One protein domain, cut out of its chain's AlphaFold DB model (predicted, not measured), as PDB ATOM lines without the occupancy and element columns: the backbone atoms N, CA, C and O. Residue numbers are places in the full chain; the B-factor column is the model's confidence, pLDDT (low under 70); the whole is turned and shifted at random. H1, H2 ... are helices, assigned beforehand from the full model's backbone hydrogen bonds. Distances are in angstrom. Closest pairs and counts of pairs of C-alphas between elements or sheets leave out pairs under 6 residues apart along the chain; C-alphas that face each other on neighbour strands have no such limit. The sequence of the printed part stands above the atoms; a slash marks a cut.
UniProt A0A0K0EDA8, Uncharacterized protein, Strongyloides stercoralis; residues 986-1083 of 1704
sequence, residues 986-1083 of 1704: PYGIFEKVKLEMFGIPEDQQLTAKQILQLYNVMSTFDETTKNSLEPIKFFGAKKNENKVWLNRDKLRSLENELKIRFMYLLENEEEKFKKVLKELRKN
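This is residues 986 to 1083 of the 1704 residues of an uncharacterized protein of Strongyloides stercoralis (UniProt A0A0K0EDA8). Three helices that touch one another, H3, H6 and H7, make the core: the long H6 and H3 run side by side the same way, and H7 folds back at a slant from the end of H6. Short helices pack round them, H1 by the end of H7, H2 on the later part of H6 and H4 on the later part of H3, while residues 1038 to 1043 stick out as a loop beyond H5. The printed part has 98 residues with seven named helices, H1 to H7 in chain order, and no named strand; the class is all helix. It is compact, with a radius of gyration of the C-alphas of 13.7 A, yet elongated, spanning 44 by 28 by 25 A.

H1, residues 986 to 989, touches residues 1077 to 1081 of H7, residues 1070 to 1081; their closest C-alphas, of Gly 988 and Arg 1081, are 4.2 A apart. H2, residues 992 to 998, touches residues 1063 to 1067 of H6, residues 1048 to 1068, opposite ways at a steep tilt of 59 degrees, closest at C-alphas 992 and 1066, 7.3 A. H3, residues 1008 to 1021, touches H6 the same way at a shallow tilt of 32 degrees, closest at C-alphas 1011 and 1055, 6.1 A. H3 also touches H7, opposite ways at a steep tilt of 42 degrees, closest at C-alphas 1018 and 1076, 6.0 A. With residues 1015 to 1020, H3 touches H4, residues 1023 to 1028, closest at C-alphas 1019 and 1026, 4.4 A. H5, residues 1031 to 1034, is close to H6 but not clearly touching, with C-alphas 1034 and 1054 7.5 A apart. Residues 1062 to 1066 of H6 touch residues 1072 to 1073 of H7 at a steep tilt of 51 degrees, closest at C-alphas 1065 and 1073, 5.4 A. Every O i to N i+4 pair is within hydrogen-bond range in H2, H4 and H6, against 9 of 10 in H3 and 7 of 8 in H7; H1 and H5 are too short for such a pair.

H1 begins at C-alpha 986, (-9.453, 41.655, 35.816). H2 is 10.2 A long from first to last C-alpha, H3 20.8 A and H4 8.6 A. H6 measures 29.7 A from C-alpha 1048, (1.970, 28.014, 28.516), and H7 16.2 A, ending at C-alpha 1081, (-17.886, 44.079, 34.356).

The two C-alphas farthest apart, of Val 993 and Glu 1041, are 44.7 A apart. The printed part has no cut, and the link from H5 to H6, 13 residues, is long. The mean pLDDT of the printed part is 85.8; residues 1038 to 1043 are under 70.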
ATOM      1  N   PRO A 986     -10.172  40.443  35.409       87.29
ATOM      2  CA  PRO A 986      -9.453  41.655  35.816       87.29
ATOM      3  C   PRO A 986      -9.767  42.864  34.919       87.29
ATOM      4  O   PRO A 986      -9.961  43.973  35.406       87.29
ATOM      5  N   TYR A 987      -9.901  42.637  33.607       88.04
ATOM      6  CA  TYR A 987     -10.079  43.714  32.628       88.04
ATOM      7  C   TYR A 987     -11.462  44.381  32.685       88.04
ATOM      8  O   TYR A 987     -11.572  45.527  32.274       88.04
ATOM      9  N   GLY A 988     -12.497  43.730  33.236       84.04
ATOM     10  CA  GLY A 988     -13.829  44.341  33.416       84.04
ATOM     11  C   GLY A 988     -13.876  45.433  34.495       84.04
ATOM     12  O   GLY A 988     -14.840  46.193  34.606       84.04
ATOM     13  N   ILE A 989     -12.827  45.518  35.309       81.46
ATOM     14  CA  ILE A 989     -12.683  46.493  36.396       81.46
ATOM     15  C   ILE A 989     -11.819  47.684  35.968       81.46
ATOM     16  O   ILE A 989     -11.885  48.740  36.596       81.46
ATOM     17  N   PHE A 990     -11.044  47.530  34.894       81.45
ATOM     18  CA  PHE A 990     -10.234  48.598  34.327       81.45
ATOM     19  C   PHE A 990     -11.115  49.695  33.717       81.45
ATOM     20  O   PHE A 990     -12.261  49.465  33.340       81.45
ATOM     21  N   GLU A 991     -10.570  50.904  33.650       78.06
ATOM     22  CA  GLU A 991     -11.277  52.109  33.220       78.06
ATOM     23  C   GLU A 991     -10.528  52.728  32.039       78.06
ATOM     24  O   GLU A 991      -9.292  52.691  32.023       78.06
ATOM     25  N   LYS A 992     -11.257  53.293  31.063       81.11
ATOM     26  CA  LYS A 992     -10.710  53.786  29.778       81.11
ATOM     27  C   LYS A 992      -9.427  54.603  29.979       81.11
ATOM     28  O   LYS A 992      -8.365  54.220  29.501       81.11
ATOM     29  N   VAL A 993      -9.516  55.650  30.801       76.59
ATOM     30  CA  VAL A 993      -8.417  56.593  31.080       76.59
ATOM     31  C   VAL A 993      -7.211  55.913  31.744       76.59
ATOM     32  O   VAL A 993      -6.067  56.282  31.486       76.59
ATOM     33  N   LYS A 994      -7.428  54.894  32.588       76.30
ATOM     34  CA  LYS A 994      -6.326  54.140  33.212       76.30
ATOM     35  C   LYS A 994      -5.614  53.250  32.196       76.30
ATOM     36  O   LYS A 994      -4.387  53.207  32.207       76.30
ATOM     37  N   LEU A 995      -6.351  52.606  31.292       79.63
ATOM     38  CA  LEU A 995      -5.753  51.814  30.215       79.63
ATOM     39  C   LEU A 995      -5.008  52.683  29.195       79.63
ATOM     40  O   LEU A 995      -3.897  52.328  28.822       79.63
ATOM     41  N   GLU A 996      -5.547  53.845  28.819       78.42
ATOM     42  CA  GLU A 996      -4.851  54.815  27.954       78.42
ATOM     43  C   GLU A 996      -3.542  55.314  28.585       78.42
ATOM     44  O   GLU A 996      -2.545  55.509  27.894       78.42
ATOM     45  N   MET A 997      -3.522  55.523  29.908       72.82
ATOM     46  CA  MET A 997      -2.336  56.043  30.589       72.82
ATOM     47  C   MET A 997      -1.295  54.981  30.960       72.82
ATOM     48  O   MET A 997      -0.111  55.320  30.991       72.82
ATOM     49  N   PHE A 998      -1.681  53.746  31.303       72.84
ATOM     50  CA  PHE A 998      -0.762  52.710  31.817       72.84
ATOM     51  C   PHE A 998      -0.666  51.441  30.965       72.84
ATOM     52  O   PHE A 998       0.290  50.688  31.143       72.84
ATOM     53  N   GLY A 999      -1.619  51.187  30.069       78.95
ATOM     54  CA  GLY A 999      -1.796  49.875  29.451       78.95
ATOM     55  C   GLY A 999      -2.252  48.806  30.453       78.95
ATOM     56  O   GLY A 999      -2.735  49.102  31.547       78.95
ATOM     57  N   ILE A1000      -2.106  47.539  30.064       82.38
ATOM     58  CA  ILE A1000      -2.353  46.378  30.931       82.38
ATOM     59  C   ILE A1000      -1.035  46.019  31.643       82.38
ATOM     60  O   ILE A1000      -0.032  45.851  30.946       82.38
ATOM     61  N   PRO A1001      -1.004  45.842  32.980       78.44
ATOM     62  CA  PRO A1001       0.212  45.433  33.685       78.44
ATOM     63  C   PRO A1001       0.779  44.107  33.162       78.44
ATOM     64  O   PRO A1001       0.049  43.127  33.004       78.44
ATOM     65  N   GLU A1002       2.093  44.056  32.929       73.00
ATOM     66  CA  GLU A1002       2.767  42.890  32.335       73.00
ATOM     67  C   GLU A1002       2.624  41.612  33.177       73.00
ATOM     68  O   GLU A1002       2.514  40.514  32.632       73.00
ATOM     69  N   ASP A1003       2.572  41.748  34.507       74.96
ATOM     70  CA  ASP A1003       2.405  40.627  35.435       74.96
ATOM     71  C   ASP A1003       0.943  40.181  35.619       74.96
ATOM     72  O   ASP A1003       0.693  39.147  36.248       74.96
ATOM     73  N   GLN A1004      -0.023  40.898  35.025       80.94
ATOM     74  CA  GLN A1004      -1.422  40.477  34.962       80.94
ATOM     75  C   GLN A1004      -1.595  39.412  33.868       80.94
ATOM     76  O   GLN A1004      -2.091  39.665  32.762       80.94
ATOM     77  N   GLN A1005      -1.164  38.199  34.210       84.40
ATOM     78  CA  GLN A1005      -1.427  36.979  33.454       84.40
ATOM     79  C   GLN A1005      -2.861  36.502  33.697       84.40
ATOM     80  O   GLN A1005      -3.356  36.548  34.827       84.40
ATOM     81  N   LEU A1006      -3.523  36.041  32.640       87.72
ATOM     82  CA  LEU A1006      -4.862  35.454  32.711       87.72
ATOM     83  C   LEU A1006      -4.799  33.928  32.848       87.72
ATOM     84  O   LEU A1006      -3.890  33.283  32.317       87.72
ATOM     85  N   THR A1007      -5.796  33.333  33.507       87.91
ATOM     86  CA  THR A1007      -5.980  31.876  33.457       87.91
ATOM     87  C   THR A1007      -6.485  31.429  32.088       87.91
ATOM     88  O   THR A1007      -7.112  32.200  31.356       87.91
ATOM     89  N   ALA A1008      -6.295  30.155  31.744       88.38
ATOM     90  CA  ALA A1008      -6.803  29.597  30.485       88.38
ATOM     91  C   ALA A1008      -8.316  29.834  30.270       88.38
ATOM     92  O   ALA A1008      -8.754  30.143  29.158       88.38
ATOM     93  N   LYS A1009      -9.096  29.791  31.359       88.74
ATOM     94  CA  LYS A1009     -10.537  30.078  31.367       88.74
ATOM     95  C   LYS A1009     -10.833  31.561  31.117       88.74
ATOM     96  O   LYS A1009     -11.748  31.879  30.362       88.74
ATOM     97  N   GLN A1010     -10.048  32.464  31.706       90.82
ATOM     98  CA  GLN A1010     -10.162  33.912  31.486       90.82
ATOM     99  C   GLN A1010      -9.751  34.324  30.062       90.82
ATOM    100  O   GLN A1010     -10.376  35.212  29.486       90.82
ATOM    101  N   ILE A1011      -8.759  33.659  29.459       92.77
ATOM    102  CA  ILE A1011      -8.364  33.875  28.054       92.77
ATOM    103  C   ILE A1011      -9.517  33.506  27.114       92.77
ATOM    104  O   ILE A1011      -9.866  34.284  26.225       92.77
ATOM    105  N   LEU A1012     -10.170  32.362  27.351       92.88
ATOM    106  CA  LEU A1012     -11.367  31.967  26.605       92.88
ATOM    107  C   LEU A1012     -12.541  32.933  26.834       92.88
ATOM    108  O   LEU A1012     -13.225  33.298  25.879       92.88
ATOM    109  N   GLN A1013     -12.761  33.389  28.071       91.79
ATOM    110  CA  GLN A1013     -13.784  34.392  28.386       91.79
ATOM    111  C   GLN A1013     -13.545  35.705  27.622       91.79
ATOM    112  O   GLN A1013     -14.481  36.242  27.030       91.79
ATOM    113  N   LEU A1014     -12.301  36.194  27.590       93.01
ATOM    114  CA  LEU A1014     -11.919  37.398  26.852       93.01
ATOM    115  C   LEU A1014     -12.169  37.239  25.348       93.01
ATOM    116  O   LEU A1014     -12.811  38.101  24.748       93.01
ATOM    117  N   TYR A1015     -11.737  36.118  24.758       94.69
ATOM    118  CA  TYR A1015     -12.019  35.800  23.357       94.69
ATOM    119  C   TYR A1015     -13.528  35.777  23.066       94.69
ATOM    120  O   TYR A1015     -13.972  36.410  22.107       94.69
ATOM    121  N   ASN A1016     -14.333  35.101  23.892       93.42
ATOM    122  CA  ASN A1016     -15.783  34.986  23.690       93.42
ATOM    123  C   ASN A1016     -16.485  36.358  23.736       93.42
ATOM    124  O   ASN A1016     -17.343  36.647  22.900       93.42
ATOM    125  N   VAL A1017     -16.099  37.235  24.670       92.64
ATOM    126  CA  VAL A1017     -16.686  38.583  24.766       92.64
ATOM    127  C   VAL A1017     -16.208  39.487  23.627       92.64
ATOM    128  O   VAL A1017     -17.029  40.154  23.000       92.64
ATOM    129  N   MET A1018     -14.916  39.483  23.286       93.94
ATOM    130  CA  MET A1018     -14.402  40.288  22.169       93.94
ATOM    131  C   MET A1018     -14.985  39.840  20.821       93.94
ATOM    132  O   MET A1018     -15.456  40.678  20.060       93.94
ATOM    133  N   SER A1019     -15.047  38.534  20.549       92.99
ATOM    134  CA  SER A1019     -15.620  37.977  19.308       92.99
ATOM    135  C   SER A1019     -17.134  38.191  19.151       92.99
ATOM    136  O   SER A1019     -17.655  38.034  18.049       92.99
ATOM    137  N   THR A1020     -17.836  38.599  20.214       92.59
ATOM    138  CA  THR A1020     -19.247  39.022  20.150       92.59
ATOM    139  C   THR A1020     -19.405  40.425  19.539       92.59
ATOM    140  O   THR A1020     -20.433  40.713  18.929       92.59
ATOM    141  N   PHE A1021     -18.393  41.292  19.665       91.55
ATOM    142  CA  PHE A1021     -18.439  42.693  19.212       91.55
ATOM    143  C   PHE A1021     -17.399  43.044  18.133       91.55
ATOM    144  O   PHE A1021     -17.492  44.110  17.519       91.55
ATOM    145  N   ASP A1022     -16.424  42.168  17.886       90.83
ATOM    146  CA  ASP A1022     -15.339  42.375  16.932       90.83
ATOM    147  C   ASP A1022     -15.102  41.158  16.019       90.83
ATOM    148  O   ASP A1022     -14.487  40.156  16.398       90.83
ATOM    149  N   GLU A1023     -15.531  41.288  14.760       89.29
ATOM    150  CA  GLU A1023     -15.406  40.220  13.761       89.29
ATOM    151  C   GLU A1023     -13.951  39.956  13.336       89.29
ATOM    152  O   GLU A1023     -13.661  38.872  12.826       89.29
ATOM    153  N   THR A1024     -13.011  40.882  13.568       88.98
ATOM    154  CA  THR A1024     -11.578  40.603  13.381       88.98
ATOM    155  C   THR A1024     -11.120  39.557  14.396       88.98
ATOM    156  O   THR A1024     -10.674  38.486  13.986       88.98
ATOM    157  N   THR A1025     -11.335  39.801  15.696       89.69
ATOM    158  CA  THR A1025     -11.021  38.852  16.782       89.69
ATOM    159  C   THR A1025     -11.612  37.465  16.518       89.69
ATOM    160  O   THR A1025     -10.894  36.469  16.561       89.69
ATOM    161  N   LYS A1026     -12.901  37.393  16.166       90.16
ATOM    162  CA  LYS A1026     -13.608  36.133  15.866       90.16
ATOM    163  C   LYS A1026     -13.024  35.345  14.690       90.16
ATOM    164  O   LYS A1026     -13.199  34.133  14.611       90.16
ATOM    165  N   ASN A1027     -12.382  36.017  13.733       88.59
ATOM    166  CA  ASN A1027     -11.861  35.369  12.534       88.59
ATOM    167  C   ASN A1027     -10.377  35.006  12.632       88.59
ATOM    168  O   ASN A1027     -10.022  33.919  12.165       88.59
ATOM    169  N   SER A1028      -9.541  35.874  13.215       88.46
ATOM    170  CA  SER A1028      -8.086  35.680  13.309       88.46
ATOM    171  C   SER A1028      -7.618  35.045  14.622       88.46
ATOM    172  O   SER A1028      -6.646  34.296  14.600       88.46
ATOM    173  N   LEU A1029      -8.302  35.307  15.741       90.31
ATOM    174  CA  LEU A1029      -7.911  34.854  17.087       90.31
ATOM    175  C   LEU A1029      -8.798  33.714  17.619       90.31
ATOM    176  O   LEU A1029      -8.790  33.423  18.811       90.31
ATOM    177  N   GLU A1030      -9.559  33.058  16.739       91.78
ATOM    178  CA  GLU A1030     -10.343  31.868  17.082       91.78
ATOM    179  C   GLU A1030      -9.404  30.726  17.519       91.78
ATOM    180  O   GLU A1030      -8.525  30.356  16.736       91.78
ATOM    181  N   PRO A1031      -9.551  30.160  18.735       89.91
ATOM    182  CA  PRO A1031      -8.576  29.232  19.310       89.91
ATOM    183  C   PRO A1031      -8.178  28.039  18.426       89.91
ATOM    184  O   PRO A1031      -6.995  27.694  18.379       89.91
ATOM    185  N   ILE A1032      -9.114  27.406  17.709       86.58
ATOM    186  CA  ILE A1032      -8.815  26.249  16.847       86.58
ATOM    187  C   ILE A1032      -7.932  26.687  15.670       86.58
ATOM    188  O   ILE A1032      -6.852  26.115  15.475       86.58
ATOM    189  N   LYS A1033      -8.327  27.734  14.930       86.23
ATOM    190  CA  LYS A1033      -7.515  28.324  13.848       86.23
ATOM    191  C   LYS A1033      -6.159  28.824  14.346       86.23
ATOM    192  O   LYS A1033      -5.143  28.517  13.725       86.23
ATOM    193  N   PHE A1034      -6.137  29.569  15.452       89.00
ATOM    194  CA  PHE A1034      -4.939  30.215  15.989       89.00
ATOM    195  C   PHE A1034      -3.853  29.198  16.365       89.00
ATOM    196  O   PHE A1034      -2.682  29.380  16.037       89.00
ATOM    197  N   PHE A1035      -4.235  28.071  16.974       87.24
ATOM    198  CA  PHE A1035      -3.299  26.990  17.302       87.24
ATOM    199  C   PHE A1035      -3.016  26.019  16.142       87.24
ATOM    200  O   PHE A1035      -2.334  25.011  16.350       87.24
ATOM    201  N   GLY A1036      -3.523  26.290  14.931       80.77
ATOM    202  CA  GLY A1036      -3.376  25.409  13.767       80.77
ATOM    203  C   GLY A1036      -4.037  24.038  13.955       80.77
ATOM    204  O   GLY A1036      -3.660  23.060  13.299       80.77
ATOM    205  N   ALA A1037      -4.995  23.940  14.877       73.14
ATOM    206  CA  ALA A1037      -5.761  22.731  15.093       73.14
ATOM    207  C   ALA A1037      -6.807  22.586  13.982       73.14
ATOM    208  O   ALA A1037      -7.390  23.549  13.490       73.14
ATOM    209  N   LYS A1038      -7.065  21.342  13.590       67.50
ATOM    210  CA  LYS A1038      -8.222  20.993  12.774       67.50
ATOM    211  C   LYS A1038      -9.188  20.227  13.656       67.50
ATOM    212  O   LYS A1038      -8.778  19.239  14.272       67.50
ATOM    213  N   LYS A1039     -10.446  20.670  13.669       63.99
ATOM    214  CA  LYS A1039     -11.542  20.055  14.426       63.99
ATOM    215  C   LYS A1039     -11.540  18.534  14.216       63.99
ATOM    216  O   LYS A1039     -11.564  18.076  13.078       63.99
ATOM    217  N   ASN A1040     -11.445  17.781  15.310       60.18
ATOM    218  CA  ASN A1040     -11.399  16.309  15.387       60.18
ATOM    219  C   ASN A1040     -10.229  15.567  14.679       60.18
ATOM    220  O   ASN A1040     -10.131  14.344  14.823       60.18
ATOM    221  N   GLU A1041      -9.311  16.244  13.971       61.51
ATOM    222  CA  GLU A1041      -8.160  15.595  13.301       61.51
ATOM    223  C   GLU A1041      -6.867  15.619  14.139       61.51
ATOM    224  O   GLU A1041      -6.224  14.581  14.314       61.51
ATOM    225  N   ASN A1042      -6.468  16.790  14.658       61.93
ATOM    226  CA  ASN A1042      -5.152  16.986  15.285       61.93
ATOM    227  C   ASN A1042      -5.255  17.116  16.813       61.93
ATOM    228  O   ASN A1042      -5.774  18.106  17.325       61.93
ATOM    229  N   LYS A1043      -4.662  16.166  17.550       69.88
ATOM    230  CA  LYS A1043      -4.540  16.199  19.023       69.88
ATOM    231  C   LYS A1043      -3.488  17.222  19.481       69.88
ATOM    232  O   LYS A1043      -2.396  16.854  19.911       69.88
ATOM    233  N   VAL A1044      -3.790  18.513  19.355       77.22
ATOM    234  CA  VAL A1044      -2.905  19.598  19.807       77.22
ATOM    235  C   VAL A1044      -3.076  19.813  21.311       77.22
ATOM    236  O   VAL A1044      -4.098  20.330  21.762       77.22
ATOM    237  N   TRP A1045      -2.057  19.440  22.089       82.91
ATOM    238  CA  TRP A1045      -1.979  19.812  23.501       82.91
ATOM    239  C   TRP A1045      -1.369  21.213  23.667       82.91
ATOM    240  O   TRP A1045      -0.420  21.583  22.959       82.91
ATOM    241  N   LEU A1046      -1.931  21.995  24.587       85.43
ATOM    242  CA  LEU A1046      -1.487  23.346  24.908       85.43
ATOM    243  C   LEU A1046      -0.397  23.335  25.985       85.43
ATOM    244  O   LEU A1046      -0.411  22.563  26.946       85.43
ATOM    245  N   ASN A1047       0.544  24.255  25.820       85.44
ATOM    246  CA  ASN A1047       1.552  24.616  26.804       85.44
ATOM    247  C   ASN A1047       1.424  26.117  27.096       85.44
ATOM    248  O   ASN A1047       0.704  26.828  26.386       85.44
ATOM    249  N   ARG A1048       2.098  26.605  28.138       82.96
ATOM    250  CA  ARG A1048       1.970  28.014  28.516       82.96
ATOM    251  C   ARG A1048       2.475  28.989  27.463       82.96
ATOM    252  O   ARG A1048       1.793  29.976  27.244       82.96
ATOM    253  N   ASP A1049       3.550  28.697  26.740       83.77
ATOM    254  CA  ASP A1049       4.047  29.590  25.682       83.77
ATOM    255  C   ASP A1049       2.978  29.849  24.601       83.77
ATOM    256  O   ASP A1049       2.735  30.996  24.229       83.77
ATOM    257  N   LYS A1050       2.262  28.802  24.159       87.43
ATOM    258  CA  LYS A1050       1.103  28.935  23.255       87.43
ATOM    259  C   LYS A1050      -0.065  29.671  23.915       87.43
ATOM    260  O   LYS A1050      -0.720  30.488  23.277       87.43
ATOM    261  N   LEU A1051      -0.348  29.384  25.185       88.99
ATOM    262  CA  LEU A1051      -1.427  30.052  25.912       88.99
ATOM    263  C   LEU A1051      -1.177  31.569  26.004       88.99
ATOM    264  O   LEU A1051      -2.063  32.361  25.682       88.99
ATOM    265  N   ARG A1052       0.053  31.964  26.352       89.46
ATOM    266  CA  ARG A1052       0.510  33.358  26.416       89.46
ATOM    267  C   ARG A1052       0.575  34.014  25.038       89.46
ATOM    268  O   ARG A1052       0.303  35.204  24.949       89.46
ATOM    269  N   SER A1053       0.869  33.280  23.959       91.52
ATOM    270  CA  SER A1053       0.828  33.868  22.613       91.52
ATOM    271  C   SER A1053      -0.596  34.260  22.201       91.52
ATOM    272  O   SER A1053      -0.778  35.339  21.648       91.52
ATOM    273  N   LEU A1054      -1.616  33.450  22.526       93.22
ATOM    274  CA  LEU A1054      -3.021  33.835  22.321       93.22
ATOM    275  C   LEU A1054      -3.429  35.001  23.238       93.22
ATOM    276  O   LEU A1054      -4.091  35.933  22.790       93.22
ATOM    277  N   GLU A1055      -3.012  34.972  24.508       92.75
ATOM    278  CA  GLU A1055      -3.257  36.061  25.462       92.75
ATOM    279  C   GLU A1055      -2.687  37.401  24.972       92.75
ATOM    280  O   GLU A1055      -3.374  38.418  25.034       92.75
ATOM    281  N   ASN A1056      -1.457  37.407  24.454       92.14
ATOM    282  CA  ASN A1056      -0.784  38.617  23.985       92.14
ATOM    283  C   ASN A1056      -1.445  39.200  22.729       92.14
ATOM    284  O   ASN A1056      -1.645  40.409  22.660       92.14
ATOM    285  N   GLU A1057      -1.857  38.367  21.773       93.68
ATOM    286  CA  GLU A1057      -2.597  38.832  20.589       93.68
ATOM    287  C   GLU A1057      -3.985  39.388  20.961       93.68
ATOM    288  O   GLU A1057      -4.401  40.431  20.450       93.68
ATOM    289  N   LEU A1058      -4.677  38.764  21.926       93.75
ATOM    290  CA  LEU A1058      -5.917  39.309  22.491       93.75
ATOM    291  C   LEU A1058      -5.676  40.637  23.229       93.75
ATOM    292  O   LEU A1058      -6.457  41.568  23.041       93.75
ATOM    293  N   LYS A1059      -4.591  40.767  24.009       91.75
ATOM    294  CA  LYS A1059      -4.178  42.027  24.665       91.75
ATOM    295  C   LYS A1059      -3.922  43.135  23.638       91.75
ATOM    296  O   LYS A1059      -4.462  44.230  23.790       91.75
ATOM    297  N   ILE A1060      -3.167  42.854  22.574       92.31
ATOM    298  CA  ILE A1060      -2.887  43.807  21.485       92.31
ATOM    299  C   ILE A1060      -4.192  44.238  20.806       92.31
ATOM    300  O   ILE A1060      -4.435  45.434  20.641       92.31
ATOM    301  N   ARG A1061      -5.080  43.292  20.467       93.32
ATOM    302  CA  ARG A1061      -6.374  43.622  19.850       93.32
ATOM    303  C   ARG A1061      -7.285  44.406  20.802       93.32
ATOM    304  O   ARG A1061      -7.964  45.320  20.349       93.32
ATOM    305  N   PHE A1062      -7.270  44.111  22.101       91.73
ATOM    306  CA  PHE A1062      -8.027  44.839  23.125       91.73
ATOM    307  C   PHE A1062      -7.555  46.298  23.269       91.73
ATOM    308  O   PHE A1062      -8.388  47.202  23.295       91.73
ATOM    309  N   MET A1063      -6.238  46.541  23.267       90.77
ATOM    310  CA  MET A1063      -5.671  47.900  23.251       90.77
ATOM    311  C   MET A1063      -5.957  48.634  21.930       90.77
ATOM    312  O   MET A1063      -6.303  49.811  21.946       90.77
ATOM    313  N   TYR A1064      -5.932  47.941  20.786       91.72
ATOM    314  CA  TYR A1064      -6.341  48.541  19.512       91.72
ATOM    315  C   TYR A1064      -7.805  49.018  19.534       91.72
ATOM    316  O   TYR A1064      -8.098  50.105  19.032       91.72
ATOM    317  N   LEU A1065      -8.720  48.229  20.120       91.22
ATOM    318  CA  LEU A1065     -10.131  48.614  20.266       91.22
ATOM    319  C   LEU A1065     -10.293  49.869  21.136       91.22
ATOM    320  O   LEU A1065     -11.138  50.703  20.822       91.22
ATOM    321  N   LEU A1066      -9.493  50.013  22.197       87.98
ATOM    322  CA  LEU A1066      -9.478  51.202  23.055       87.98
ATOM    323  C   LEU A1066      -9.097  52.466  22.269       87.98
ATOM    324  O   LEU A1066      -9.798  53.470  22.360       87.98
ATOM    325  N   GLU A1067      -8.012  52.402  21.495       87.30
ATOM    326  CA  GLU A1067      -7.453  53.556  20.776       87.30
ATOM    327  C   GLU A1067      -8.236  53.937  19.507       87.30
ATOM    328  O   GLU A1067      -8.289  55.112  19.153       87.30
ATOM    329  N   ASN A1068      -8.831  52.960  18.804       90.51
ATOM    330  CA  ASN A1068      -9.374  53.157  17.449       90.51
ATOM    331  C   ASN A1068     -10.882  52.868  17.315       90.51
ATOM    332  O   ASN A1068     -11.510  53.355  16.378       90.51
ATOM    333  N   GLU A1069     -11.481  52.064  18.203       89.89
ATOM    334  CA  GLU A1069     -12.866  51.576  18.071       89.89
ATOM    335  C   GLU A1069     -13.643  51.666  19.406       89.89
ATOM    336  O   GLU A1069     -14.276  50.701  19.847       89.89
ATOM    337  N   GLU A1070     -13.609  52.841  20.048       86.20
ATOM    338  CA  GLU A1070     -14.112  53.099  21.413       86.20
ATOM    339  C   GLU A1070     -15.504  52.502  21.717       86.20
ATOM    340  O   GLU A1070     -15.725  51.934  22.787       86.20
ATOM    341  N   GLU A1071     -16.453  52.580  20.781       89.50
ATOM    342  CA  GLU A1071     -17.812  52.053  20.978       89.50
ATOM    343  C   GLU A1071     -17.881  50.517  21.037       89.50
ATOM    344  O   GLU A1071     -18.759  49.958  21.703       89.50
ATOM    345  N   LYS A1072     -16.949  49.804  20.388       90.78
ATOM    346  CA  LYS A1072     -16.783  48.356  20.596       90.78
ATOM    347  C   LYS A1072     -16.134  48.094  21.952       90.78
ATOM    348  O   LYS A1072     -16.602  47.229  22.690       90.78
ATOM    349  N   PHE A1073     -15.099  48.864  22.295       89.84
ATOM    350  CA  PHE A1073     -14.385  48.742  23.566       89.84
ATOM    351  C   PHE A1073     -15.326  48.902  24.775       89.84
ATOM    352  O   PHE A1073     -15.341  48.034  25.649       89.84
ATOM    353  N   LYS A1074     -16.194  49.924  24.789       87.91
ATOM    354  CA  LYS A1074     -17.212  50.123  25.843       87.91
ATOM    355  C   LYS A1074     -18.145  48.918  26.006       87.91
ATOM    356  O   LYS A1074     -18.451  48.530  27.132       87.91
ATOM    357  N   LYS A1075     -18.580  48.295  24.902       91.46
ATOM    358  CA  LYS A1075     -19.454  47.104  24.928       91.46
ATOM    359  C   LYS A1075     -18.736  45.876  25.488       91.46
ATOM    360  O   LYS A1075     -19.300  45.188  26.337       91.46
ATOM    361  N   VAL A1076     -17.488  45.648  25.070       91.14
ATOM    362  CA  VAL A1076     -16.619  44.598  25.627       91.14
ATOM    363  C   VAL A1076     -16.439  44.808  27.133       91.14
ATOM    364  O   VAL A1076     -16.689  43.890  27.911       91.14
ATOM    365  N   LEU A1077     -16.076  46.021  27.560       88.66
ATOM    366  CA  LEU A1077     -15.835  46.343  28.967       88.66
ATOM    367  C   LEU A1077     -17.083  46.124  29.837       88.66
ATOM    368  O   LEU A1077     -16.986  45.520  30.907       88.66
ATOM    369  N   LYS A1078     -18.261  46.540  29.352       88.22
ATOM    370  CA  LYS A1078     -19.543  46.352  30.046       88.22
ATOM    371  C   LYS A1078     -19.860  44.875  30.302       88.22
ATOM    372  O   LYS A1078     -20.196  44.511  31.427       88.22
ATOM    373  N   GLU A1079     -19.710  44.013  29.297       91.22
ATOM    374  CA  GLU A1079     -19.989  42.579  29.469       91.22
ATOM    375  C   GLU A1079     -18.936  41.892  30.365       91.22
ATOM    376  O   GLU A1079     -19.278  40.978  31.113       91.22
ATOM    377  N   LEU A1080     -17.683  42.374  30.388       90.50
ATOM    378  CA  LEU A1080     -16.665  41.907  31.343       90.50
ATOM    379  C   LEU A1080     -16.922  42.363  32.797       90.50
ATOM    380  O   LEU A1080     -16.527  41.651  33.722       90.50
ATOM    381  N   ARG A1081     -17.566  43.523  33.018       87.94
ATOM    382  CA  ARG A1081     -17.886  44.079  34.356       87.94
ATOM    383  C   ARG A1081     -19.108  43.440  35.022       87.94
ATOM    384  O   ARG A1081     -19.147  43.321  36.246       87.94
ATOM    385  N   LYS A1082     -20.094  43.036  34.223       86.72
ATOM    386  CA  LYS A1082     -21.452  42.602  34.604       86.72
ATOM    387  C   LYS A1082     -21.580  41.753  35.881       86.72
ATOM    388  O   LYS A1082     -22.501  41.964  36.661       86.72
ATOM    389  N   ASN A1083     -20.657  40.822  36.128       83.03
ATOM    390  CA  ASN A1083     -20.715  39.912  37.285       83.03
ATOM    391  C   ASN A1083     -20.264  40.540  38.623       83.03
ATOM    392  O   ASN A1083     -20.407  39.910  39.674       83.03
TER     393      ASN A1083